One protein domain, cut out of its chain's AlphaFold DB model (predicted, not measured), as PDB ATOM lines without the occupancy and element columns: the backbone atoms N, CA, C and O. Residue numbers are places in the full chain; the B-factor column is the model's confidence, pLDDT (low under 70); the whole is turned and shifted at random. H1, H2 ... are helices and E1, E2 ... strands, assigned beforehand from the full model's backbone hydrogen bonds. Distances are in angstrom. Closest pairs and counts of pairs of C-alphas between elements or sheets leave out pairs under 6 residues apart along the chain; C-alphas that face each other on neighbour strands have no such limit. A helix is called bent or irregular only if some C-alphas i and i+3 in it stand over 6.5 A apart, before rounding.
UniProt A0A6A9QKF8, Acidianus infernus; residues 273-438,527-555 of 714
ATOM      1  N   GLU A 273      56.127  22.189 339.312       92.38
ATOM      2  CA  GLU A 273      55.415  22.143 338.036       92.38
ATOM      3  C   GLU A 273      54.039  22.825 338.096       92.38
ATOM      4  O   GLU A 273      53.660  23.501 337.139       92.38
ATOM      5  N   ASP A 274      53.335  22.723 339.222       93.44
ATOM      6  CA  ASP A 274      52.032  23.363 339.414       93.44
ATOM      7  C   ASP A 274      52.184  24.879 339.544       93.44
ATOM      8  O   ASP A 274      51.544  25.634 338.813       93.44
ATOM      9  N   ALA A 275      53.116  25.340 340.384       96.00
ATOM     10  CA  ALA A 275      53.414  26.767 340.518       96.00
ATOM     11  C   ALA A 275      53.900  27.383 339.201       96.00
ATOM     12  O   ALA A 275      53.552  28.519 338.876       96.00
ATOM     13  N   LEU A 276      54.663  26.628 338.404       97.38
ATOM     14  CA  LEU A 276      55.098  27.054 337.080       97.38
ATOM     15  C   LEU A 276      53.937  27.152 336.092       97.38
ATOM     16  O   LEU A 276      53.862  28.136 335.354       97.38
ATOM     17  N   LYS A 277      53.017  26.183 336.079       96.31
ATOM     18  CA  LYS A 277      51.803  26.250 335.252       96.31
ATOM     19  C   LYS A 277      50.925  27.433 335.647       96.31
ATOM     20  O   LYS A 277      50.449  28.144 334.761       96.31
ATOM     21  N   ASP A 278      50.767  27.689 336.941       96.50
ATOM     22  CA  ASP A 278      49.980  28.817 337.441       96.50
ATOM     23  C   ASP A 278      50.628  30.160 337.091       96.50
ATOM     24  O   ASP A 278      49.945  31.062 336.602       96.50
ATOM     25  N   TYR A 279      51.951  30.277 337.238       97.69
ATOM     26  CA  TYR A 279      52.705  31.469 336.839       97.69
ATOM     27  C   TYR A 279      52.556  31.765 335.343       97.69
ATOM     28  O   TYR A 279      52.232  32.888 334.953       97.69
ATOM     29  N   ILE A 280      52.731  30.752 334.492       98.31
ATOM     30  CA  ILE A 280      52.597  30.913 333.041       98.31
ATOM     31  C   ILE A 280      51.152  31.234 332.650       98.31
ATOM     32  O   ILE A 280      50.933  32.124 331.828       98.31
ATOM     33  N   SER A 281      50.168  30.563 333.250       97.62
ATOM     34  CA  SER A 281      48.749  30.843 332.997       97.62
ATOM     35  C   SER A 281      48.390  32.270 333.405       97.62
ATOM     36  O   SER A 281      47.712  32.977 332.659       97.62
ATOM     37  N   TRP A 282      48.907  32.738 334.544       97.50
ATOM     38  CA  TRP A 282      48.748  34.120 334.980       97.50
ATOM     39  C   TRP A 282      49.360  35.105 333.974       97.50
ATOM     40  O   TRP A 282      48.670  36.038 333.567       97.50
ATOM     41  N   ILE A 283      50.590  34.880 333.493       97.69
ATOM     42  CA  ILE A 283      51.208  35.742 332.466       97.69
ATOM     43  C   ILE A 283      50.365  35.769 331.191       97.69
ATOM     44  O   ILE A 283      50.082  36.841 330.665       97.69
ATOM     45  N   ILE A 284      49.952  34.605 330.687       96.50
ATOM     46  CA  ILE A 284      49.171  34.492 329.448       96.50
ATOM     47  C   ILE A 284      47.841  35.251 329.561       96.50
ATOM     48  O   ILE A 284      47.409  35.868 328.587       96.50
ATOM     49  N   ASN A 285      47.208  35.226 330.734       96.06
ATOM     50  CA  ASN A 285      45.934  35.903 330.971       96.06
ATOM     51  C   ASN A 285      46.081  37.417 331.186       96.06
ATOM     52  O   ASN A 285      45.126  38.153 330.950       96.06
ATOM     53  N   ASN A 286      47.256  37.888 331.616       96.12
ATOM     54  CA  ASN A 286      47.495  39.300 331.939       96.12
ATOM     55  C   ASN A 286      48.361  40.037 330.903       96.12
ATOM     56  O   ASN A 286      48.422  41.264 330.923       96.12
ATOM     57  N   ASN A 287      49.013  39.327 329.977       95.75
ATOM     58  CA  ASN A 287      49.860  39.911 328.940       95.75
ATOM     59  C   ASN A 287      49.497  39.356 327.553       95.75
ATOM     60  O   ASN A 287      49.991  38.315 327.107       95.75
ATOM     61  N   GLN A 288      48.651  40.110 326.843       93.62
ATOM     62  CA  GLN A 288      48.151  39.752 325.513       93.62
ATOM     63  C   GLN A 288      49.279  39.560 324.486       93.62
ATOM     64  O   GLN A 288      49.208  38.651 323.660       93.62
ATOM     65  N   ALA A 289      50.343  40.367 324.549       93.62
ATOM     66  CA  ALA A 289      51.467  40.250 323.624       93.62
ATOM     67  C   ALA A 289      52.207  38.915 323.806       93.62
ATOM     68  O   ALA A 289      52.477  38.220 322.826       93.62
ATOM     69  N   ILE A 290      52.490  38.517 325.053       96.56
ATOM     70  CA  ILE A 290      53.123  37.221 325.350       96.56
ATOM     71  C   ILE A 290      52.216  36.068 324.918       96.56
ATOM     72  O   ILE A 290      52.690  35.128 324.273       96.56
ATOM     73  N   ARG A 291      50.910  36.152 325.204       96.00
ATOM     74  CA  ARG A 291      49.928  35.155 324.756       96.00
ATOM     75  C   ARG A 291      49.957  34.967 323.240       96.00
ATOM     76  O   ARG A 291      50.025  33.832 322.768       96.00
ATOM     77  N   GLU A 292      49.929  36.057 322.478       94.00
ATOM     78  CA  GLU A 292      49.952  36.025 321.011       94.00
ATOM     79  C   GLU A 292      51.265  35.442 320.472       94.00
ATOM     80  O   GLU A 292      51.224  34.564 319.605       94.00
ATOM     81  N   TRP A 293      52.415  35.847 321.027       95.62
ATOM     82  CA  TRP A 293      53.728  35.307 320.656       95.62
ATOM     83  C   TRP A 293      53.850  33.807 320.920       95.62
ATOM     84  O   TRP A 293      54.300  33.057 320.048       95.62
ATOM     85  N   LEU A 294      53.432  33.345 322.098       96.31
ATOM     86  CA  LEU A 294      53.451  31.921 322.422       96.31
ATOM     87  C   LEU A 294      52.489  31.144 321.522       96.31
ATOM     88  O   LEU A 294      52.853  30.088 321.008       96.31
ATOM     89  N   CYS A 295      51.293  31.683 321.277       94.19
ATOM     90  CA  CYS A 295      50.273  31.002 320.491       94.19
ATOM     91  C   CYS A 295      50.712  30.831 319.031       94.19
ATOM     92  O   CYS A 295      50.664  29.716 318.501       94.19
ATOM     93  N   ILE A 296      51.232  31.887 318.396       93.62
ATOM     94  CA  ILE A 296      51.716  31.799 317.013       93.62
ATOM     95  C   ILE A 296      52.916  30.846 316.899       93.62
ATOM     96  O   ILE A 296      52.953  30.007 315.995       93.62
ATOM     97  N   LYS A 297      53.868  30.906 317.842       94.94
ATOM     98  CA  LYS A 297      55.039  30.016 317.860       94.94
ATOM     99  C   LYS A 297      54.625  28.556 318.031       94.94
ATOM    100  O   LYS A 297      55.089  27.708 317.268       94.94
ATOM    101  N   MET A 298      53.717  28.272 318.963       94.00
ATOM    102  CA  MET A 298      53.198  26.926 319.208       94.00
ATOM    103  C   MET A 298      52.489  26.366 317.971       94.00
ATOM    104  O   MET A 298      52.815  25.267 317.523       94.00
ATOM    105  N   LEU A 299      51.558  27.128 317.388       91.44
ATOM    106  CA  LEU A 299      50.781  26.692 316.223       91.44
ATOM    107  C   LEU A 299      51.665  26.410 315.010       91.44
ATOM    108  O   LEU A 299      51.477  25.403 314.328       91.44
ATOM    109  N   ILE A 300      52.652  27.266 314.742       92.56
ATOM    110  CA  ILE A 300      53.578  27.052 313.627       92.56
ATOM    111  C   ILE A 300      54.474  25.837 313.909       92.56
ATOM    112  O   ILE A 300      54.682  24.998 313.029       92.56
ATOM    113  N   TYR A 301      54.973  25.688 315.137       92.88
ATOM    114  CA  TYR A 301      55.932  24.637 315.469       92.88
ATOM    115  C   TYR A 301      55.322  23.236 315.587       92.88
ATOM    116  O   TYR A 301      55.947  22.261 315.162       92.88
ATOM    117  N   PHE A 302      54.103  23.115 316.110       89.75
ATOM    118  CA  PHE A 302      53.404  21.830 316.234       89.75
ATOM    119  C   PHE A 302      52.434  21.548 315.079       89.75
ATOM    120  O   PHE A 302      52.158  20.382 314.804       89.75
ATOM    121  N   GLY A 303      51.981  22.578 314.360       86.12
ATOM    122  CA  GLY A 303      50.954  22.477 313.325       86.12
ATOM    123  C   GLY A 303      49.536  22.740 313.849       86.12
ATOM    124  O   GLY A 303      49.302  22.884 315.045       86.12
ATOM    125  N   LEU A 304      48.571  22.809 312.924       66.25
ATOM    126  CA  LEU A 304      47.174  23.208 313.164       66.25
ATOM    127  C   LEU A 304      46.286  22.077 313.718       66.25
ATOM    128  O   LEU A 304      45.154  21.910 313.273       66.25
ATOM    129  N   GLU A 305      46.766  21.301 314.687       65.75
ATOM    130  CA  GLU A 305      45.922  20.334 315.405       65.75
ATOM    131  C   GLU A 305      45.657  20.826 316.838       65.75
ATOM    132  O   GLU A 305      46.197  20.253 317.787       65.75
ATOM    133  N   PRO A 306      44.833  21.879 317.031       54.50
ATOM    134  CA  PRO A 306      44.615  22.506 318.341       54.50
ATOM    135  C   PRO A 306      44.092  21.539 319.419       54.50
ATOM    136  O   PRO A 306      44.233  21.821 320.606       54.50
ATOM    137  N   ASN A 307      43.552  20.384 319.012       57.50
ATOM    138  CA  ASN A 307      42.950  19.386 319.894       57.50
ATOM    139  C   ASN A 307      43.886  18.231 320.292       57.50
ATOM    140  O   ASN A 307      43.462  17.366 321.057       57.50
ATOM    141  N   LYS A 308      45.128  18.165 319.789       75.44
ATOM    142  CA  LYS A 308      46.087  17.138 320.232       75.44
ATOM    143  C   LYS A 308      47.019  17.687 321.305       75.44
ATOM    144  O   LYS A 308      47.475  18.827 321.229       75.44
ATOM    145  N   ASN A 309      47.324  16.849 322.291       81.00
ATOM    146  CA  ASN A 309      48.325  17.165 323.304       81.00
ATOM    147  C   ASN A 309      49.692  17.344 322.636       81.00
ATOM    148  O   ASN A 309      50.112  16.525 321.808       81.00
ATOM    149  N   ILE A 310      50.388  18.421 322.995       88.25
ATOM    150  CA  ILE A 310      51.718  18.711 322.460       88.25
ATOM    151  C   ILE A 310      52.781  17.871 323.178       88.25
ATOM    152  O   ILE A 310      52.827  17.812 324.401       88.25
ATOM    153  N   ILE A 311      53.651  17.211 322.408       87.12
ATOM    154  CA  ILE A 311      54.765  16.405 322.932       87.12
ATOM    155  C   ILE A 311      56.022  16.638 322.086       87.12
ATOM    156  O   ILE A 311      55.982  16.733 320.845       87.12
ATOM    157  N   LEU A 312      57.170  16.682 322.759       85.56
ATOM    158  CA  LEU A 312      58.499  16.682 322.163       85.56
ATOM    159  C   LEU A 312      59.264  15.413 322.521       85.56
ATOM    160  O   LEU A 312      59.126  14.840 323.591       85.56
ATOM    161  N   LYS A 313      60.102  14.956 321.594       80.31
ATOM    162  CA  LYS A 313      60.933  13.771 321.800       80.31
ATOM    163  C   LYS A 313      62.355  14.211 322.120       80.31
ATOM    164  O   LYS A 313      63.095  14.607 321.225       80.31
ATOM    165  N   LYS A 314      62.733  14.083 323.391       75.94
ATOM    166  CA  LYS A 314      64.013  14.539 323.960       75.94
ATOM    167  C   LYS A 314      65.264  13.976 323.276       75.94
ATOM    168  O   LYS A 314      66.271  14.662 323.160       75.94
ATOM    169  N   PHE A 315      65.202  12.725 322.818       68.31
ATOM    170  CA  PHE A 315      66.341  11.995 322.239       68.31
ATOM    171  C   PHE A 315      66.175  11.692 320.748       68.31
ATOM    172  O   PHE A 315      66.728  10.714 320.241       68.31
ATOM    173  N   SER A 316      65.374  12.483 320.034       59.66
ATOM    174  CA  SER A 316      65.277  12.361 318.583       59.66
ATOM    175  C   SER A 316      65.464  13.705 317.919       59.66
ATOM    176  O   SER A 316      64.810  14.672 318.298       59.66
ATOM    177  N   PHE A 317      66.255  13.721 316.856       56.34
ATOM    178  CA  PHE A 317      66.263  14.830 315.925       56.34
ATOM    179  C   PHE A 317      64.862  15.048 315.357       56.34
ATOM    180  O   PHE A 317      64.300  14.168 314.696       56.34
ATOM    181  N   SER A 318      64.290  16.213 315.630       60.41
ATOM    182  CA  SER A 318      63.050  16.629 315.007       60.41
ATOM    183  C   SER A 318      63.371  17.467 313.776       60.41
ATOM    184  O   SER A 318      63.961  18.530 313.893       60.41
ATOM    185  N   GLY A 319      62.897  17.041 312.601       69.19
ATOM    186  CA  GLY A 319      62.752  17.936 311.442       69.19
ATOM    187  C   GLY A 319      61.727  19.058 311.671       69.19
ATOM    188  O   GLY A 319      61.516  19.881 310.789       69.19
ATOM    189  N   LYS A 320      61.125  19.118 312.871       82.25
ATOM    190  CA  LYS A 320      60.031  20.013 313.246       82.25
ATOM    191  C   LYS A 320      60.320  21.476 312.939       82.25
ATOM    192  O   LYS A 320      59.416  22.125 312.439       82.25
ATOM    193  N   GLY A 321      61.525  21.993 313.190       84.69
ATOM    194  CA  GLY A 321      61.876  23.376 312.852       84.69
ATOM    195  C   GLY A 321      61.807  23.688 311.353       84.69
ATOM    196  O   GLY A 321      61.400  24.785 310.980       84.69
ATOM    197  N   PHE A 322      62.143  22.733 310.481       79.12
ATOM    198  CA  PHE A 322      61.969  22.887 309.029       79.12
ATOM    199  C   PHE A 322      60.498  22.792 308.647       79.12
ATOM    200  O   PHE A 322      59.984  23.711 308.016       79.12
ATOM    201  N   ASP A 323      59.801  21.761 309.140       84.69
ATOM    202  CA  ASP A 323      58.363  21.617 308.906       84.69
ATOM    203  C   ASP A 323      57.599  22.866 309.394       84.69
ATOM    204  O   ASP A 323      56.579  23.250 308.829       84.69
ATOM    205  N   ALA A 324      58.086  23.505 310.462       90.31
ATOM    206  CA  ALA A 324      57.552  24.741 311.009       90.31
ATOM    207  C   ALA A 324      57.761  25.914 310.052       90.31
ATOM    208  O   ALA A 324      56.819  26.666 309.835       90.31
ATOM    209  N   MET A 325      58.936  26.049 309.437       86.88
ATOM    210  CA  MET A 325      59.176  27.076 308.416       86.88
ATOM    211  C   MET A 325      58.301  26.869 307.175       86.88
ATOM    212  O   MET A 325      57.679  27.826 306.720       86.88
ATOM    213  N   ASP A 326      58.159  25.632 306.698       85.44
ATOM    214  CA  ASP A 326      57.278  25.318 305.565       85.44
ATOM    215  C   ASP A 326      55.809  25.627 305.898       85.44
ATOM    216  O   ASP A 326      55.073  26.227 305.108       85.44
ATOM    217  N   ARG A 327      55.363  25.270 307.111       90.56
ATOM    218  CA  ARG A 327      54.036  25.657 307.611       90.56
ATOM    219  C   ARG A 327      53.888  27.169 307.720       90.56
ATOM    220  O   ARG A 327      52.811  27.673 307.412       90.56
ATOM    221  N   PHE A 328      54.932  27.879 308.134       92.62
ATOM    222  CA  PHE A 328      54.924  29.333 308.231       92.62
ATOM    223  C   PHE A 328      54.675  29.956 306.849       92.62
ATOM    224  O   PHE A 328      53.780  30.784 306.706       92.62
ATOM    225  N   GLU A 329      55.367  29.502 305.804       89.62
ATOM    226  CA  GLU A 329      55.133  29.986 304.436       89.62
ATOM    227  C   GLU A 329      53.682  29.770 303.978       89.62
ATOM    228  O   GLU A 329      53.072  30.676 303.409       89.62
ATOM    229  N   ASN A 330      53.095  28.611 304.290       89.31
ATOM    230  CA  ASN A 330      51.685  28.331 303.997       89.31
ATOM    231  C   ASN A 330      50.725  29.213 304.811       89.31
ATOM    232  O   ASN A 330      49.648  29.576 304.339       89.31
ATOM    233  N   ILE A 331      51.088  29.546 306.049       91.62
ATOM    234  CA  ILE A 331      50.322  30.461 306.896       91.62
ATOM    235  C   ILE A 331      50.369  31.880 306.321       91.62
ATOM    236  O   ILE A 331      49.325  32.522 306.279       91.62
ATOM    237  N   ILE A 332      51.512  32.337 305.794       93.38
ATOM    238  CA  ILE A 332      51.622  33.634 305.106       93.38
ATOM    239  C   ILE A 332      50.614  33.730 303.951       93.38
ATOM    240  O   ILE A 332      49.880  34.714 303.878       93.38
ATOM    241  N   ASP A 333      50.491  32.698 303.108       91.25
ATOM    242  CA  ASP A 333      49.468  32.683 302.047       91.25
ATOM    243  C   ASP A 333      48.044  32.791 302.607       91.25
ATOM    244  O   ASP A 333      47.210  33.517 302.067       91.25
ATOM    245  N   LYS A 334      47.733  32.067 303.688       91.00
ATOM    246  CA  LYS A 334      46.397  32.120 304.300       91.00
ATOM    247  C   LYS A 334      46.088  33.494 304.886       91.00
ATOM    248  O   LYS A 334      44.952  33.939 304.777       91.00
ATOM    249  N   ILE A 335      47.082  34.148 305.484       90.81
ATOM    250  CA  ILE A 335      46.949  35.485 306.075       90.81
ATOM    251  C   ILE A 335      46.649  36.521 305.002       90.81
ATOM    252  O   ILE A 335      45.725  37.304 305.182       90.81
ATOM    253  N   ILE A 336      47.396  36.500 303.895       90.81
ATOM    254  CA  ILE A 336      47.172  37.411 302.766       90.81
ATOM    255  C   ILE A 336      45.758  37.226 302.194       90.81
ATOM    256  O   ILE A 336      45.096  38.190 301.831       90.81
ATOM    257  N   ASN A 337      45.267  35.986 302.147       88.94
ATOM    258  CA  ASN A 337      43.929  35.673 301.644       88.94
ATOM    259  C   ASN A 337      42.811  35.839 302.696       88.94
ATOM    260  O   ASN A 337      41.711  35.340 302.473       88.94
ATOM    261  N   ASN A 338      43.073  36.478 303.846       83.94
ATOM    262  CA  ASN A 338      42.127  36.658 304.962       83.94
ATOM    263  C   ASN A 338      41.492  35.349 305.492       83.94
ATOM    264  O   ASN A 338      40.405  35.357 306.065       83.94
ATOM    265  N   ASN A 339      42.183  34.217 305.341       83.62
ATOM    266  CA  ASN A 339      41.694  32.870 305.666       83.62
ATOM    267  C   ASN A 339      42.408  32.250 306.881       83.62
ATOM    268  O   ASN A 339      42.471  31.025 307.024       83.62
ATOM    269  N   PHE A 340      43.001  33.075 307.744       84.94
ATOM    270  CA  PHE A 340      43.713  32.618 308.934       84.94
ATOM    271  C   PHE A 340      43.151  33.277 310.191       84.94
ATOM    272  O   PHE A 340      43.023  34.494 310.248       84.94
ATOM    273  N   LYS A 341      42.857  32.464 311.211       81.19
ATOM    274  CA  LYS A 341      42.442  32.923 312.537       81.19
ATOM    275  C   LYS A 341      43.327  32.277 313.593       81.19
ATOM    276  O   LYS A 341      43.486  31.055 313.604       81.19
ATOM    277  N   LEU A 342      43.888  33.096 314.477       84.25
ATOM    278  CA  LEU A 342      44.710  32.627 315.585       84.25
ATOM    279  C   LEU A 342      43.819  32.015 316.678       84.25
ATOM    280  O   LEU A 342      42.878  32.653 317.147       84.25
ATOM    281  N   SER A 343      44.097  30.773 317.076       84.69
ATOM    282  CA  SER A 343      43.382  30.095 318.163       84.69
ATOM    283  C   SER A 343      44.266  29.028 318.801       84.69
ATOM    284  O   SER A 343      44.822  28.186 318.100       84.69
ATOM    285  N   CYS A 344      44.384  29.062 320.129       85.50
ATOM    286  CA  CYS A 344      45.166  28.114 320.917       85.50
ATOM    287  C   CYS A 344      44.352  27.614 322.110       85.50
ATOM    288  O   CYS A 344      43.626  28.390 322.726       85.50
ATOM    289  N   LYS A 345      44.513  26.331 322.446       87.81
ATOM    290  CA  LYS A 345      44.009  25.758 323.697       87.81
ATOM    291  C   LYS A 345      44.909  26.202 324.850       87.81
ATOM    292  O   LYS A 345      46.124  26.021 324.755       87.81
ATOM    293  N   ASP A 346      44.321  26.726 325.922       90.50
ATOM    294  CA  ASP A 346      45.078  27.307 327.036       90.50
ATOM    295  C   ASP A 346      45.974  26.285 327.744       90.50
ATOM    296  O   ASP A 346      47.150  26.573 327.916       90.50
ATOM    297  N   ASP A 347      45.510  25.056 328.005       91.81
ATOM    298  CA  ASP A 347      46.356  24.012 328.619       91.81
ATOM    299  C   ASP A 347      47.645  23.747 327.820       91.81
ATOM    300  O   ASP A 347      48.742  23.656 328.374       91.81
ATOM    301  N   ASN A 348      47.517  23.639 326.491       93.44
ATOM    302  CA  ASN A 348      48.658  23.432 325.601       93.44
ATOM    303  C   ASN A 348      49.560  24.668 325.598       93.44
ATOM    304  O   ASN A 348      50.782  24.533 325.583       93.44
ATOM    305  N   LEU A 349      48.970  25.863 325.616       94.75
ATOM    306  CA  LEU A 349      49.722  27.106 325.631       94.75
ATOM    307  C   LEU A 349      50.493  27.290 326.943       94.75
ATOM    308  O   LEU A 349      51.644  27.714 326.897       94.75
ATOM    309  N   THR A 350      49.908  26.913 328.079       96.81
ATOM    310  CA  THR A 350      50.567  26.917 329.388       96.81
ATOM    311  C   THR A 350      51.719  25.917 329.424       96.81
ATOM    312  O   THR A 350      52.836  26.300 329.767       96.81
ATOM    313  N   LEU A 351      51.500  24.670 328.985       96.00
ATOM    314  CA  LEU A 351      52.559  23.653 328.894       96.00
ATOM    315  C   LEU A 351      53.692  24.075 327.941       96.00
ATOM    316  O   LEU A 351      54.870  23.791 328.171       96.00
ATOM    317  N   PHE A 352      53.345  24.741 326.843       96.81
ATOM    318  CA  PHE A 352      54.322  25.278 325.907       96.81
ATOM    319  C   PHE A 352      55.090  26.457 326.508       96.81
ATOM    320  O   PHE A 352      56.315  26.491 326.419       96.81
ATOM    321  N   GLY A 353      54.391  27.399 327.140       98.06
ATOM    322  CA  GLY A 353      54.975  28.569 327.786       98.06
ATOM    323  C   GLY A 353      55.934  28.190 328.911       98.06
ATOM    324  O   GLY A 353      57.039  28.728 328.962       98.06
ATOM    325  N   SER A 354      55.583  27.205 329.745       98.19
ATOM    326  CA  SER A 354      56.468  26.707 330.808       98.19
ATOM    327  C   SER A 354      57.765  26.132 330.240       98.19
ATOM    328  O   SER A 354      58.856  26.457 330.714       98.19
ATOM    329  N   PHE A 355      57.664  25.361 329.154       97.81
ATOM    330  CA  PHE A 355      58.832  24.842 328.456       97.81
ATOM    331  C   PHE A 355      59.681  25.958 327.833       97.81
ATOM    332  O   PHE A 355      60.903  25.964 327.990       97.81
ATOM    333  N   VAL A 356      59.049  26.901 327.125       98.25
ATOM    334  CA  VAL A 356      59.735  28.022 326.465       98.25
ATOM    335  C   VAL A 356      60.461  28.888 327.491       98.25
ATOM    336  O   VAL A 356      61.602  29.273 327.233       98.25
ATOM    337  N   LEU A 357      59.866  29.149 328.659       98.62
ATOM    338  CA  LEU A 357      60.529  29.876 329.743       98.62
ATOM    339  C   LEU A 357      61.792  29.140 330.203       98.62
ATOM    340  O   LEU A 357      62.875  29.719 330.181       98.62
ATOM    341  N   ILE A 358      61.672  27.857 330.551       98.12
ATOM    342  CA  ILE A 358      62.789  27.027 331.028       98.12
ATOM    343  C   ILE A 358      63.909  26.943 329.983       98.12
ATOM    344  O   ILE A 358      65.090  27.094 330.301       98.12
ATOM    345  N   HIS A 359      63.553  26.732 328.717       97.62
ATOM    346  CA  HIS A 359      64.518  26.648 327.628       97.62
ATOM    347  C   HIS A 359      65.219  27.984 327.368       97.62
ATOM    348  O   HIS A 359      66.446  28.018 327.243       97.62
ATOM    349  N   THR A 360      64.469  29.089 327.360       98.31
ATOM    350  CA  THR A 360      65.037  30.435 327.207       98.31
ATOM    351  C   THR A 360      65.936  30.786 328.390       98.31
ATOM    352  O   THR A 360      67.025  31.317 328.192       98.31
ATOM    353  N   LEU A 361      65.537  30.446 329.616       98.00
ATOM    354  CA  LEU A 361      66.333  30.702 330.813       98.00
ATOM    355  C   LEU A 361      67.675  29.958 330.768       98.00
ATOM    356  O   LEU A 361      68.705  30.546 331.088       98.00
ATOM    357  N   ALA A 362      67.696  28.711 330.285       97.44
ATOM    358  CA  ALA A 362      68.944  27.972 330.083       97.44
ATOM    359  C   ALA A 362      69.898  28.690 329.108       97.44
ATOM    360  O   ALA A 362      71.110  28.716 329.333       97.44
ATOM    361  N   HIS A 363      69.357  29.305 328.050       96.31
ATOM    362  CA  HIS A 363      70.143  30.121 327.126       96.31
ATOM    363  C   HIS A 363      70.678  31.378 327.804       96.31
ATOM    364  O   HIS A 363      71.874  31.641 327.711       96.31
ATOM    365  N   VAL A 364      69.821  32.119 328.512       96.06
ATOM    366  CA  VAL A 364      70.204  33.358 329.207       96.06
ATOM    367  C   VAL A 364      71.320  33.098 330.217       96.06
ATOM    368  O   VAL A 364      72.292  33.852 330.270       96.06
ATOM    369  N   ILE A 365      71.251  32.002 330.975       95.62
ATOM    370  CA  ILE A 365      72.302  31.673 331.942       95.62
ATOM    371  C   ILE A 365      73.655  31.491 331.243       95.62
ATOM    372  O   ILE A 365      74.644  32.063 331.685       95.62
ATOM    373  N   ILE A 366      73.718  30.757 330.130       93.69
ATOM    374  CA  ILE A 366      74.991  30.517 329.431       93.69
ATOM    375  C   ILE A 366      75.459  31.754 328.653       93.69
ATOM    376  O   ILE A 366      76.598  32.192 328.804       93.69
ATOM    377  N   ASN A 367      74.593  32.318 327.812       91.56
ATOM    378  CA  ASN A 367      74.970  33.339 326.836       91.56
ATOM    379  C   ASN A 367      74.981  34.761 327.381       91.56
ATOM    380  O   ASN A 367      75.571  35.627 326.734       91.56
ATOM    381  N   ASN A 368      74.351  35.020 328.526       91.69
ATOM    382  CA  ASN A 368      74.224  36.370 329.065       91.69
ATOM    383  C   ASN A 368      74.785  36.500 330.484       91.69
ATOM    384  O   ASN A 368      75.388  37.525 330.788       91.69
ATOM    385  N   ILE A 369      74.610  35.490 331.344       93.56
ATOM    386  CA  ILE A 369      75.114  35.533 332.728       93.56
ATOM    387  C   ILE A 369      76.552  35.013 332.795       93.56
ATOM    388  O   ILE A 369      77.454  35.743 333.188       93.56
ATOM    389  N   ILE A 370      76.791  33.770 332.368       93.06
ATOM    390  CA  ILE A 370      78.127  33.158 332.403       93.06
ATOM    391  C   ILE A 370      79.077  33.910 331.467       93.06
ATOM    392  O   ILE A 370      80.195  34.224 331.864       93.06
ATOM    393  N   SER A 371      78.638  34.265 330.257       90.56
ATOM    394  CA  SER A 371      79.459  35.003 329.281       90.56
ATOM    395  C   SER A 371      79.935  36.374 329.764       90.56
ATOM    396  O   SER A 371      80.984  36.831 329.321       90.56
ATOM    397  N   ALA A 372      79.198  37.013 330.676       90.81
ATOM    398  CA  ALA A 372      79.601  38.274 331.286       90.81
ATOM    399  C   ALA A 372      80.724  38.093 332.325       90.81
ATOM    400  O   ALA A 372      81.391  39.062 332.676       90.81
ATOM    401  N   LEU A 373      80.939  36.863 332.804       89.19
ATOM    402  CA  LEU A 373      81.895  36.521 333.860       89.19
ATOM    403  C   LEU A 373      83.104  35.722 333.346       89.19
ATOM    404  O   LEU A 373      84.122  35.646 334.032       89.19
ATOM    405  N   VAL A 374      83.012  35.122 332.155       86.88
ATOM    406  CA  VAL A 374      84.047  34.235 331.602       86.88
ATOM    407  C   VAL A 374      84.516  34.675 330.222       86.88
ATOM    408  O   VAL A 374      83.816  35.350 329.474       86.88
ATOM    409  N   THR A 375      85.713  34.234 329.833       80.81
ATOM    410  CA  THR A 375      86.220  34.504 328.481       80.81
ATOM    411  C   THR A 375      85.462  33.689 327.416       80.81
ATOM    412  O   THR A 375      85.118  32.527 327.662       80.81
ATOM    413  N   PRO A 376      85.254  34.220 326.191       75.12
ATOM    414  CA  PRO A 376      84.445  33.558 325.158       75.12
ATOM    415  C   PRO A 376      84.894  32.142 324.774       75.12
ATOM    416  O   PRO A 376      84.075  31.318 324.371       75.12
ATOM    417  N   ASN A 377      86.187  31.831 324.909       74.62
ATOM    418  CA  ASN A 377      86.722  30.507 324.582       74.62
ATOM    419  C   ASN A 377      86.183  29.410 325.518       74.62
ATOM    420  O   ASN A 377      85.998  28.273 325.082       74.62
ATOM    421  N   ILE A 378      85.886  29.761 326.773       79.88
ATOM    422  CA  ILE A 378      85.448  28.829 327.820       79.88
ATOM    423  C   ILE A 378      83.943  28.536 327.713       79.88
ATOM    424  O   ILE A 378      83.495  27.459 328.094       79.88
ATOM    425  N   LEU A 379      83.151  29.427 327.100       79.25
ATOM    426  CA  LEU A 379      81.701  29.230 326.916       79.25
ATOM    427  C   LEU A 379      81.350  27.902 326.235       79.25
ATOM    428  O   LEU A 379      80.296  27.318 326.477       79.25
ATOM    429  N   SER A 380      82.255  27.411 325.391       77.94
ATOM    430  CA  SER A 380      82.094  26.162 324.654       77.94
ATOM    431  C   SER A 380      82.147  24.895 325.523       77.94
ATOM    432  O   SER A 380      81.753  23.826 325.041       77.94
ATOM    433  N   ASP A 381      82.588  25.036 326.777       84.00
ATOM    434  CA  ASP A 381      82.694  23.990 327.791       84.00
ATOM    435  C   ASP A 381      81.523  23.996 328.788       84.00
ATOM    436  O   ASP A 381      81.502  23.168 329.699       84.00
ATOM    437  N   TYR A 382      80.519  24.856 328.602       89.25
ATOM    438  CA  TYR A 382      79.257  24.776 329.338       89.25
ATOM    439  C   TYR A 382      78.215  24.011 328.531       89.25
ATOM    440  O   TYR A 382      78.084  24.168 327.314       89.25
ATOM    441  N   MET A 383      77.430  23.191 329.221       90.06
ATOM    442  CA  MET A 383      76.237  22.586 328.642       90.06
ATOM    443  C   MET A 383      75.032  22.806 329.533       90.06
ATOM    444  O   MET A 383      75.167  22.971 330.743       90.06
ATOM    445  N   TYR A 384      73.851  22.703 328.928       93.75
ATOM    446  CA  TYR A 384      72.620  22.544 329.679       93.75
ATOM    447  C   TYR A 384      71.876  21.256 329.334       93.75
ATOM    448  O   TYR A 384      72.032  20.687 328.244       93.75
ATOM    449  N   TYR A 385      71.036  20.826 330.269       94.44
ATOM    450  CA  TYR A 385      70.066  19.749 330.119       94.44
ATOM    451  C   TYR A 385      68.762  20.149 330.805       94.44
ATOM    452  O   TYR A 385      68.791  20.771 331.860       94.44
ATOM    453  N   ILE A 386      67.629  19.814 330.191       95.12
ATOM    454  CA  ILE A 386      66.301  20.180 330.687       95.12
ATOM    455  C   ILE A 386      65.511  18.903 330.932       95.12
ATOM    456  O   ILE A 386      65.493  18.035 330.060       95.12
ATOM    457  N   ASN A 387      64.841  18.811 332.076       94.19
ATOM    458  CA  ASN A 387      63.683  17.937 332.254       94.19
ATOM    459  C   ASN A 387      62.419  18.781 332.164       94.19
ATOM    460  O   ASN A 387      62.402  19.896 332.689       94.19
ATOM    461  N   HIS A 388      61.403  18.279 331.466       95.38
ATOM    462  CA  HIS A 388      60.109  18.944 331.381       95.38
ATOM    463  C   HIS A 388      59.011  17.972 330.936       95.38
ATOM    464  O   HIS A 388      59.243  17.118 330.076       95.38
ATOM    465  N   SER A 389      57.786  18.164 331.422       93.44
ATOM    466  CA  SER A 389      56.631  17.319 331.086       93.44
ATOM    467  C   SER A 389      56.265  17.313 329.600       93.44
ATOM    468  O   SER A 389      55.773  16.311 329.089       93.44
ATOM    469  N   ILE A 390      56.639  18.348 328.838       92.75
ATOM    470  CA  ILE A 390      56.520  18.340 327.362       92.75
ATOM    471  C   ILE A 390      57.321  17.203 326.699       92.75
ATOM    472  O   ILE A 390      57.013  16.800 325.575       92.75
ATOM    473  N   PHE A 391      58.364  16.697 327.365       91.56
ATOM    474  CA  PHE A 391      59.142  15.538 326.928       91.56
ATOM    475  C   PHE A 391      58.624  14.208 327.491       91.56
ATOM    476  O   PHE A 391      59.154  13.158 327.124       91.56
ATOM    477  N   GLY A 392      57.615  14.253 328.364       89.00
ATOM    478  CA  GLY A 392      57.164  13.130 329.184       89.00
ATOM    479  C   GLY A 392      58.004  12.902 330.444       89.00
ATOM    480  O   GLY A 392      57.941  11.811 330.997       89.00
ATOM    481  N   ASP A 393      58.822  13.875 330.871       88.94
ATOM    482  CA  ASP A 393      59.509  13.797 332.166       88.94
ATOM    483  C   ASP A 393      58.535  14.138 333.313       88.94
ATOM    484  O   ASP A 393      57.626  14.945 333.137       88.94
ATOM    485  N   THR A 394      58.778  13.597 334.505       84.81
ATOM    486  CA  THR A 394      58.012  13.845 335.747       84.81
ATOM    487  C   THR A 394      58.459  15.094 336.517       84.81
ATOM    488  O   THR A 394      58.007  15.350 337.627       84.81
ATOM    489  N   SER A 395      59.410  15.860 335.972       87.38
ATOM    490  CA  SER A 395      59.968  17.043 336.633       87.38
ATOM    491  C   SER A 395      60.282  18.155 335.641       87.38
ATOM    492  O   SER A 395      60.641  17.896 334.489       87.38
ATOM    493  N   ALA A 396      60.237  19.394 336.129       95.00
ATOM    494  CA  ALA A 396      60.662  20.590 335.418       95.00
ATOM    495  C   ALA A 396      61.978  21.110 336.021       95.00
ATOM    496  O   ALA A 396      62.018  21.589 337.150       95.00
ATOM    497  N   SER A 397      63.098  20.978 335.305       96.00
ATOM    498  CA  SER A 397      64.397  21.457 335.806       96.00
ATOM    499  C   SER A 397      65.393  21.800 334.705       96.00
ATOM    500  O   SER A 397      65.355  21.227 333.616       96.00
ATOM    501  N   ILE A 398      66.314  22.711 335.020       97.38
ATOM    502  CA  ILE A 398      67.475  23.081 334.209       97.38
ATOM    503  C   ILE A 398      68.727  22.649 334.962       97.38
ATOM    504  O   ILE A 398      68.910  23.002 336.121       97.38
ATOM    505  N   TYR A 399      69.614  21.937 334.283       96.50
ATOM    506  CA  TYR A 399      70.965  21.651 334.746       96.50
ATOM    507  C   TYR A 399      71.924  22.445 333.876       96.50
ATOM    508  O   TYR A 399      71.924  22.233 332.665       96.50
ATOM    509  N   ILE A 400      72.737  23.312 334.468       95.69
ATOM    510  CA  ILE A 400      73.855  23.999 333.813       95.69
ATOM    511  C   ILE A 400      75.137  23.390 334.366       95.69
ATOM    512  O   ILE A 400      75.313  23.362 335.578       95.69
ATOM    513  N   VAL A 401      76.007  22.869 333.502       93.44
ATOM    514  CA  VAL A 401      77.148  22.043 333.925       93.44
ATOM    515  C   VAL A 401      78.438  22.489 333.245       93.44
ATOM    516  O   VAL A 401      78.457  22.714 332.030       93.44
ATOM    517  N   GLU A 402      79.521  22.549 334.020       90.94
ATOM    518  CA  GLU A 402      80.894  22.679 333.521       90.94
ATOM    519  C   GLU A 402      81.376  21.317 333.000       90.94
ATOM    520  O   GLU A 402      81.493  20.347 333.742       90.94
ATOM    521  N   THR A 403      81.654  21.210 331.702       85.56
ATOM    522  CA  THR A 403      81.921  19.920 331.031       85.56
ATOM    523  C   THR A 403      83.388  19.490 331.090       85.56
ATOM    524  O   THR A 403      83.921  18.884 330.155       85.56
ATOM    525  N   ILE A 404      84.044  19.789 332.215       80.56
ATOM    526  CA  ILE A 404      85.458  19.515 332.484       80.56
ATOM    527  C   ILE A 404      85.610  18.942 333.894       80.56
ATOM    528  O   ILE A 404      84.976  19.414 334.831       80.56
ATOM    529  N   TYR A 405      86.472  17.932 334.046       72.75
ATOM    530  CA  TYR A 405      86.800  17.348 335.350       72.75
ATOM    531  C   TYR A 405      87.285  18.409 336.345       72.75
ATOM    532  O   TYR A 405      88.181  19.182 336.019       72.75
ATOM    533  N   GLY A 406      86.706  18.409 337.549       66.81
ATOM    534  CA  GLY A 406      87.010  19.372 338.615       66.81
ATOM    535  C   GLY A 406      86.344  20.742 338.449       66.81
ATOM    536  O   GLY A 406      86.317  21.517 339.401       66.81
ATOM    537  N   GLY A 407      85.764  21.023 337.277       74.69
ATOM    538  CA  GLY A 407      85.171  22.315 336.953       74.69
ATOM    539  C   GLY A 407      86.196  23.449 336.821       74.69
ATOM    540  O   GLY A 407      87.373  23.317 337.149       74.69
ATOM    541  N   PHE A 408      85.734  24.585 336.314       81.56
ATOM    542  CA  PHE A 408      86.469  25.848 336.378       81.56
ATOM    543  C   PHE A 408      86.197  26.602 337.684       81.56
ATOM    544  O   PHE A 408      86.953  27.501 338.038       81.56
ATOM    545  N   GLY A 409      85.104  26.261 338.375       87.75
ATOM    546  CA  GLY A 409      84.681  26.918 339.611       87.75
ATOM    547  C   GLY A 409      83.784  28.138 339.388       87.75
ATOM    548  O   GLY A 409      83.224  28.647 340.353       87.75
ATOM    549  N   TYR A 410      83.554  28.562 338.141       91.00
ATOM    550  CA  TYR A 410      82.691  29.706 337.833       91.00
ATOM    551  C   TYR A 410      81.243  29.476 338.271       91.00
ATOM    552  O   TYR A 410      80.613  30.395 338.785       91.00
ATOM    553  N   LEU A 411      80.710  28.259 338.118       93.56
ATOM    554  CA  LEU A 411      79.361  27.946 338.604       93.56
ATOM    555  C   LEU A 411      79.265  27.988 340.135       93.56
ATOM    556  O   LEU A 411      78.222  28.390 340.650       93.56
ATOM    557  N   LYS A 412      80.341  27.641 340.856       92.75
ATOM    558  CA  LYS A 412      80.394  27.807 342.316       92.75
ATOM    559  C   LYS A 412      80.475  29.288 342.689       92.75
ATOM    560  O   LYS A 412      79.728  29.735 343.545       92.75
ATOM    561  N   THR A 413      81.277  30.079 341.979       94.00
ATOM    562  CA  THR A 413      81.311  31.536 342.173       94.00
ATOM    563  C   THR A 413      79.941  32.171 341.929       94.00
ATOM    564  O   THR A 413      79.487  32.959 342.749       94.00
ATOM    565  N   ILE A 414      79.238  31.793 340.856       95.19
ATOM    566  CA  ILE A 414      77.875  32.279 340.585       95.19
ATOM    567  C   ILE A 414      76.909  31.850 341.696       95.19
ATOM    568  O   ILE A 414      76.089  32.661 342.116       95.19
ATOM    569  N   ASN A 415      77.005  30.612 342.192       95.25
ATOM    570  CA  ASN A 415      76.233  30.166 343.355       95.25
ATOM    571  C   ASN A 415      76.441  31.096 344.555       95.25
ATOM    572  O   ASN A 415      75.473  31.585 345.133       95.25
ATOM    573  N   ASP A 416      77.697  31.371 344.896       95.44
ATOM    574  CA  ASP A 416      78.040  32.185 346.061       95.44
ATOM    575  C   ASP A 416      77.558  33.637 345.874       95.44
ATOM    576  O   ASP A 416      77.008  34.231 346.801       95.44
ATOM    577  N   MET A 417      77.644  34.167 344.646       96.81
ATOM    578  CA  MET A 417      77.088  35.470 344.263       96.81
ATOM    579  C   MET A 417      75.557  35.532 344.395       96.81
ATOM    580  O   MET A 417      75.021  36.575 344.774       96.81
ATOM    581  N   ILE A 418      74.840  34.445 344.083       96.62
ATOM    582  CA  ILE A 418      73.381  34.357 344.271       96.62
ATOM    583  C   ILE A 418      73.033  34.407 345.758       96.62
ATOM    584  O   ILE A 418      72.163  35.186 346.151       96.62
ATOM    585  N   ILE A 419      73.738  33.618 346.575       95.38
ATOM    586  CA  ILE A 419      73.521  33.540 348.025       95.38
ATOM    587  C   ILE A 419      73.796  34.890 348.692       95.38
ATOM    588  O   ILE A 419      73.038  35.316 349.563       95.38
ATOM    589  N   SER A 420      74.868  35.577 348.287       95.62
ATOM    590  CA  SER A 420      75.276  36.846 348.893       95.62
ATOM    591  C   SER A 420      74.511  38.063 348.371       95.62
ATOM    592  O   SER A 420      74.738  39.166 348.865       95.62
ATOM    593  N   GLY A 421      73.667  37.909 347.344       95.81
ATOM    594  CA  GLY A 421      73.030  39.047 346.680       95.81
ATOM    595  C   GLY A 421      74.049  39.976 346.015       95.81
ATOM    596  O   GLY A 421      73.976  41.196 346.164       95.81
ATOM    597  N   ASP A 422      75.037  39.406 345.322       97.50
ATOM    598  CA  ASP A 422      76.168  40.149 344.771       97.50
ATOM    599  C   ASP A 422      75.753  41.288 343.814       97.50
ATOM    600  O   ASP A 422      74.904  41.137 342.927       97.50
ATOM    601  N   LYS A 423      76.410  42.445 343.964       96.56
ATOM    602  CA  LYS A 423      76.102  43.662 343.199       96.56
ATOM    603  C   LYS A 423      76.457  43.543 341.717       96.56
ATOM    604  O   LYS A 423      75.742  44.102 340.887       96.56
ATOM    605  N   THR A 424      77.529  42.830 341.375       95.88
ATOM    606  CA  THR A 424      77.931  42.610 339.980       95.88
ATOM    607  C   THR A 424      76.897  41.749 339.269       95.88
ATOM    608  O   THR A 424      76.407  42.140 338.208       95.88
ATOM    609  N   LEU A 425      76.493  40.626 339.866       96.00
ATOM    610  CA  LEU A 425      75.465  39.764 339.276       96.00
ATOM    611  C   LEU A 425      74.096  40.463 339.209       96.00
ATOM    612  O   LEU A 425      73.427  40.388 338.179       96.00
ATOM    613  N   SER A 426      73.720  41.231 340.234       96.19
ATOM    614  CA  SER A 426      72.514  42.073 340.200       96.19
ATOM    615  C   SER A 426      72.557  43.120 339.071       96.19
ATOM    616  O   SER A 426      71.568  43.316 338.355       96.19
ATOM    617  N   SER A 427      73.718  43.745 338.838       96.31
ATOM    618  CA  SER A 427      73.919  44.679 337.723       96.31
ATOM    619  C   SER A 427      73.802  43.983 336.367       96.31
ATOM    620  O   SER A 427      73.144  44.516 335.474       96.31
ATOM    621  N   ILE A 428      74.363  42.777 336.217       96.38
ATOM    622  CA  ILE A 428      74.211  41.963 335.002       96.38
ATOM    623  C   ILE A 428      72.725  41.699 334.730       96.38
ATOM    624  O   ILE A 428      72.251  42.001 333.636       96.38
ATOM    625  N   LEU A 429      71.968  41.217 335.721       95.75
ATOM    626  CA  LEU A 429      70.532  40.932 335.577       95.75
ATOM    627  C   LEU A 429      69.727  42.188 335.204       95.75
ATOM    628  O   LEU A 429      68.939  42.167 334.256       95.75
ATOM    629  N   SER A 430      69.987  43.307 335.882       95.81
ATOM    630  CA  SER A 430      69.346  44.599 335.602       95.81
ATOM    631  C   SER A 430      69.665  45.117 334.196       95.81
ATOM    632  O   SER A 430      68.783  45.585 333.472       95.81
ATOM    633  N   ASN A 431      70.923  44.997 333.769       95.81
ATOM    634  CA  ASN A 431      71.358  45.406 332.436       95.81
ATOM    635  C   ASN A 431      70.727  44.544 331.340       95.81
ATOM    636  O   ASN A 431      70.411  45.067 330.272       95.81
ATOM    637  N   LEU A 432      70.488  43.254 331.589       95.19
ATOM    638  CA  LEU A 432      69.794  42.390 330.632       95.19
ATOM    639  C   LEU A 432      68.357  42.844 330.382       95.19
ATOM    640  O   LEU A 432      67.964  42.954 329.221       95.19
ATOM    641  N   LEU A 433      67.612  43.195 331.434       95.25
ATOM    642  CA  LEU A 433      66.264  43.758 331.298       95.25
ATOM    643  C   LEU A 433      66.280  45.039 330.446       95.25
ATOM    644  O   LEU A 433      65.502  45.179 329.499       95.25
ATOM    645  N   ASN A 434      67.229  45.941 330.714       94.75
ATOM    646  CA  ASN A 434      67.402  47.167 329.931       94.75
ATOM    647  C   ASN A 434      67.747  46.878 328.463       94.75
ATOM    648  O   ASN A 434      67.176  47.490 327.557       94.75
ATOM    649  N   ASN A 435      68.642  45.924 328.212       94.38
ATOM    650  CA  ASN A 435      69.034  45.521 326.864       94.38
ATOM    651  C   ASN A 435      67.857  44.928 326.087       94.38
ATOM    652  O   ASN A 435      67.665  45.266 324.918       94.38
ATOM    653  N   TYR A 436      67.031  44.095 326.724       94.69
ATOM    654  CA  TYR A 436      65.842  43.525 326.094       94.69
ATOM    655  C   TYR A 436      64.814  44.597 325.741       94.69
ATOM    656  O   TYR A 436      64.352  44.616 324.596       94.69
ATOM    657  N   ASN A 437      64.551  45.536 326.652       91.94
ATOM    658  CA  ASN A 437      63.661  46.674 326.408       91.94
ATOM    659  C   ASN A 437      64.177  47.573 325.272       91.94
ATOM    660  O   ASN A 437      63.419  47.990 324.396       91.94
ATOM    661  N   ASN A 438      65.480  47.855 325.237       92.50
ATOM    662  CA  ASN A 438      66.086  48.636 324.158       92.50
ATOM    663  C   ASN A 438      65.998  47.905 322.814       92.50
ATOM    664  O   ASN A 438      65.635  48.511 321.806       92.50
ATOM    665  N   CYS A 527      65.989  36.268 319.164       91.06
ATOM    666  CA  CYS A 527      67.051  36.211 318.169       91.06
ATOM    667  C   CYS A 527      68.392  35.952 318.868       91.06
ATOM    668  O   CYS A 527      68.493  36.063 320.092       91.06
ATOM    669  N   ASN A 528      69.437  35.647 318.103       88.62
ATOM    670  CA  ASN A 528      70.759  35.341 318.665       88.62
ATOM    671  C   ASN A 528      71.422  36.545 319.358       88.62
ATOM    672  O   ASN A 528      72.339  36.350 320.144       88.62
ATOM    673  N   LEU A 529      70.948  37.774 319.109       86.38
ATOM    674  CA  LEU A 529      71.408  38.976 319.815       86.38
ATOM    675  C   LEU A 529      70.713  39.192 321.168       86.38
ATOM    676  O   LEU A 529      71.155  40.045 321.932       86.38
ATOM    677  N   CYS A 530      69.626  38.469 321.464       89.94
ATOM    678  CA  CYS A 530      68.941  38.556 322.753       89.94
ATOM    679  C   CYS A 530      69.025  37.243 323.539       89.94
ATOM    680  O   CYS A 530      69.762  37.187 324.515       89.94
ATOM    681  N   VAL A 531      68.306  36.200 323.113       94.06
ATOM    682  CA  VAL A 531      68.132  34.944 323.874       94.06
ATOM    683  C   VAL A 531      68.406  33.671 323.056       94.06
ATOM    684  O   VAL A 531      68.272  32.553 323.552       94.06
ATOM    685  N   GLY A 532      68.762  33.809 321.777       91.75
ATOM    686  CA  GLY A 532      69.153  32.693 320.912       91.75
ATOM    687  C   GLY A 532      70.594  32.239 321.159       91.75
ATOM    688  O   GLY A 532      71.433  33.013 321.621       91.75
ATOM    689  N   MET A 533      70.897  30.982 320.823       88.12
ATOM    690  CA  MET A 533      72.253  30.433 320.897       88.12
ATOM    691  C   MET A 533      72.762  30.013 319.520       88.12
ATOM    692  O   MET A 533      72.146  29.197 318.830       88.12
ATOM    693  N   ASP A 534      73.966  30.466 319.168       77.69
ATOM    694  CA  ASP A 534      74.645  30.027 317.942       77.69
ATOM    695  C   ASP A 534      75.070  28.550 318.001       77.69
ATOM    696  O   ASP A 534      75.064  27.845 316.989       77.69
ATOM    697  N   LYS A 535      75.473  28.068 319.185       76.62
ATOM    698  CA  LYS A 535      75.965  26.702 319.428       76.62
ATOM    699  C   LYS A 535      75.535  26.222 320.814       76.62
ATOM    700  O   LYS A 535      75.322  27.027 321.706       76.62
ATOM    701  N   GLY A 536      75.441  24.904 321.008       79.12
ATOM    702  CA  GLY A 536      75.184  24.295 322.324       79.12
ATOM    703  C   GLY A 536      73.706  24.082 322.683       79.12
ATOM    704  O   GLY A 536      73.415  23.268 323.567       79.12
ATOM    705  N   CYS A 537      72.774  24.707 321.952       86.75
ATOM    706  CA  CYS A 537      71.337  24.449 322.081       86.75
ATOM    707  C   CYS A 537      71.010  22.963 321.841       86.75
ATOM    708  O   CYS A 537      71.664  22.288 321.041       86.75
ATOM    709  N   MET A 538      70.025  22.424 322.566       85.00
ATOM    710  CA  MET A 538      69.544  21.051 322.343       85.00
ATOM    711  C   MET A 538      68.653  20.909 321.113       85.00
ATOM    712  O   MET A 538      68.438  19.789 320.654       85.00
ATOM    713  N   PHE A 539      68.226  22.031 320.542       86.06
ATOM    714  CA  PHE A 539      67.481  22.091 319.297       86.06
ATOM    715  C   PHE A 539      68.305  22.707 318.166       86.06
ATOM    716  O   PHE A 539      69.301  23.404 318.385       86.06
ATOM    717  N   GLY A 540      67.887  22.439 316.930       78.50
ATOM    718  CA  GLY A 540      68.511  23.019 315.755       78.50
ATOM    719  C   GLY A 540      68.221  24.523 315.634       78.50
ATOM    720  O   GLY A 540      67.257  25.032 316.209       78.50
ATOM    721  N   PRO A 541      69.010  25.262 314.832       80.38
ATOM    722  CA  PRO A 541      68.797  26.697 314.616       80.38
ATOM    723  C   PRO A 541      67.422  27.075 314.043       80.38
ATOM    724  O   PRO A 541      67.008  28.214 314.197       80.38
ATOM    725  N   TYR A 542      66.721  26.152 313.373       81.75
ATOM    726  CA  TYR A 542      65.371  26.397 312.839       81.75
ATOM    727  C   TYR A 542      64.262  26.133 313.855       81.75
ATOM    728  O   TYR A 542      63.168  26.663 313.703       81.75
ATOM    729  N   ASP A 543      64.528  25.335 314.888       88.88
ATOM    730  CA  ASP A 543      63.585  25.114 315.980       88.88
ATOM    731  C   ASP A 543      63.620  26.296 316.961       88.88
ATOM    732  O   ASP A 543      62.580  26.752 317.431       88.88
ATOM    733  N   GLN A 544      64.823  26.822 317.238       90.88
ATOM    734  CA  GLN A 544      65.054  27.872 318.235       90.88
ATOM    735  C   GLN A 544      64.109  29.083 318.122       90.88
ATOM    736  O   GLN A 544      63.548  29.433 319.156       90.88
ATOM    737  N   PRO A 545      63.843  29.685 316.939       92.56
ATOM    738  CA  PRO A 545      62.930  30.829 316.816       92.56
ATOM    739  C   PRO A 545      61.522  30.576 317.366       92.56
ATOM    740  O   PRO A 545      60.815  31.517 317.720       92.56
ATOM    741  N   PHE A 546      61.098  29.315 317.433       95.00
ATOM    742  CA  PHE A 546      59.800  28.936 317.976       95.00
ATOM    743  C   PHE A 546      59.866  28.515 319.444       95.00
ATOM    744  O   PHE A 546      58.843  28.529 320.111       95.00
ATOM    745  N   LEU A 547      61.039  28.142 319.958       95.69
ATOM    746  CA  LEU A 547      61.200  27.541 321.287       95.69
ATOM    747  C   LEU A 547      61.860  28.461 322.313       95.69
ATOM    748  O   LEU A 547      62.204  28.002 323.398       95.69
ATOM    749  N   ILE A 548      62.052  29.732 321.976       97.06
ATOM    750  CA  ILE A 548      62.567  30.756 322.885       97.06
ATOM    751  C   ILE A 548      61.619  31.955 322.899       97.06
ATOM    752  O   ILE A 548      60.940  32.206 321.900       97.06
ATOM    753  N   SER A 549      61.568  32.699 324.001       97.56
ATOM    754  CA  SER A 549      60.782  33.934 324.104       97.56
ATOM    755  C   SER A 549      61.486  34.968 324.969       97.56
ATOM    756  O   SER A 549      61.672  34.770 326.171       97.56
ATOM    757  N   ARG A 550      61.866  36.091 324.352       96.69
ATOM    758  CA  ARG A 550      62.484  37.206 325.073       96.69
ATOM    759  C   ARG A 550      61.473  37.852 326.019       96.69
ATOM    760  O   ARG A 550      61.805  38.091 327.171       96.69
ATOM    761  N   ASN A 551      60.253  38.110 325.556       96.31
ATOM    762  CA  ASN A 551      59.238  38.778 326.368       96.31
ATOM    763  C   ASN A 551      58.876  37.946 327.608       96.31
ATOM    764  O   ASN A 551      58.810  38.487 328.706       96.31
ATOM    765  N   LEU A 552      58.752  36.621 327.464       97.75
ATOM    766  CA  LEU A 552      58.461  35.741 328.596       97.75
ATOM    767  C   LEU A 552      59.602  35.690 329.624       97.75
ATOM    768  O   LEU A 552      59.347  35.744 330.825       97.75
ATOM    769  N   VAL A 553      60.863  35.595 329.179       97.62
ATOM    770  CA  VAL A 553      61.993  35.573 330.125       97.62
ATOM    771  C   VAL A 553      62.207  36.937 330.790       97.62
ATOM    772  O   VAL A 553      62.665  36.972 331.925       97.62
ATOM    773  N   THR A 554      61.845  38.048 330.139       97.00
ATOM    774  CA  THR A 554      61.862  39.386 330.753       97.00
ATOM    775  C   THR A 554      60.938  39.452 331.972       97.00
ATOM    776  O   THR A 554      61.388  39.906 333.023       97.00
ATOM    777  N   GLU A 555      59.701  38.947 331.873       97.12
ATOM    778  CA  GLU A 555      58.760  38.889 333.009       97.12
ATOM    779  C   GLU A 555      59.327  38.078 334.178       97.12
ATOM    780  O   GLU A 555      59.252  38.492 335.334       97.12
TER     781      GLU A 555
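This is residues 273 to 438 and 527 to 555 of the 714 residues of a protein of Acidianus infernus (UniProt A0A6A9QKF8). One long helix, H4, runs through the middle as a core rod, with other helices crossing it at steep angles and a two-stranded hairpin, E1 and E2, packed along its residues 354 to 370. H1 and H2 cross the first part of H4, and H3 packs on H2 at one end of the whole; H6 and H7 lie toward the other end, while the short helices H8 and H9, printed after a cut, pack on H4 midway along it. The printed part has 195 residues with nine named helices and two named strands, in the order H1 H2 H3 H4 H5 E1 E2 H6 H7 H8 H9; the two strands are antiparallel, and the class is mostly helix. The whole is compact, with a radius of gyration of the C-alphas of 17.7 A, yet elongated in outline, spanning 55 by 35 by 33 A.

H1, residues 273 to 286, begins at C-alpha 273 (55.415, 22.143, 338.036) and is 19.9 A long. H2, residues 288 to 302, measures 20.9 A, and H3, residues 320 to 336, 24.0 A. H4, residues 346 to 372, is 36.5 A long, from C-alpha 346 at (45.078, 27.307, 327.036) to C-alpha 372 at (79.601, 38.274, 331.286). It has a kink of 28 degrees near residue 365; it is neither bent nor irregular, but only just: C-alphas 367 and 370 are 6.4 A apart. H5, residues 378 to 381, runs directly into strand E1, residues 382 to 387, 17.3 A. E2, residues 396 to 402, is 20.4 A long. H6 spans residues 410 to 419, and H7, residues 423 to 438, measures 22.1 A. After the cut come H8, residues 544 to 547, and H9, residues 550 to 555, which ends at C-alpha 555 (58.760, 38.889, 333.009).

H4 is the hub, touching six other helices. Its residues 346 to 354 touch H1, about perpendicular at 81 degrees, with C-alphas 281 and 350 closest at 5.6 A. H2 touches H4 about perpendicular, at 83 degrees, with Cys 295 and Leu 349 closest, their C-alphas 6.5 A apart. H1 and H2 touch only at the corner by their link, C-alphas 284 and 291 being closest at 4.8 A. H3 touches H2 at a steep tilt of 63 degrees, opposite ways, with C-alphas 301 and 324 closest at 4.7 A; H3 and H4 are apart. H9 touches H4 about perpendicular, at 86 degrees, C-alphas 357 and 553 being closest at 5.9 A. H8 only just touches H4, with 3 pairs of C-alphas within 8 A, closest at Val 356 and Leu 547, 5.4 A. H8 also touches H2, with C-alphas 297 and 546 closest at 4.9 A. Farther along, H5 touches H4, with C-alphas 371 and 379 closest at 6.6 A. H7 touches H4 at a steep tilt of 58 degrees, opposite ways, with C-alphas 369 and 428 closest at 6.9 A. H6 and H7 only just touch, with 3 pairs of C-alphas within 8 A. E1 and E2 form a hairpin, with N 385 and O 399 2.9 A apart and N 399 and O 385 2.8 A apart, within hydrogen-bond range. The C-alpha of Ala 362 in H4 is 6.6 A from that of Tyr 384 in E1 and from that of Ile 398 in E2. Every O i to N i+4 pair is within hydrogen-bond range in H1, H2, H3, H6, H7 and H9; in H4 20 of 23 are, and H5 and H8 are too short for such a pair.

The two C-alphas farthest apart, those of Asn 337 and Gly 406, are 59.1 A apart. Residues 439 to 526 are not printed, and C-alphas 438 and 527 are 13.8 A apart across the cut. Of the links that are printed whole, H2 to H3 is long, with 17 residues. Residues 333 to 338, of which 333 to 336 belong to H3, stand free. The mean pLDDT of the printed part is 89.7; residues 304 to 307, 315 to 319 and 406 are under 70.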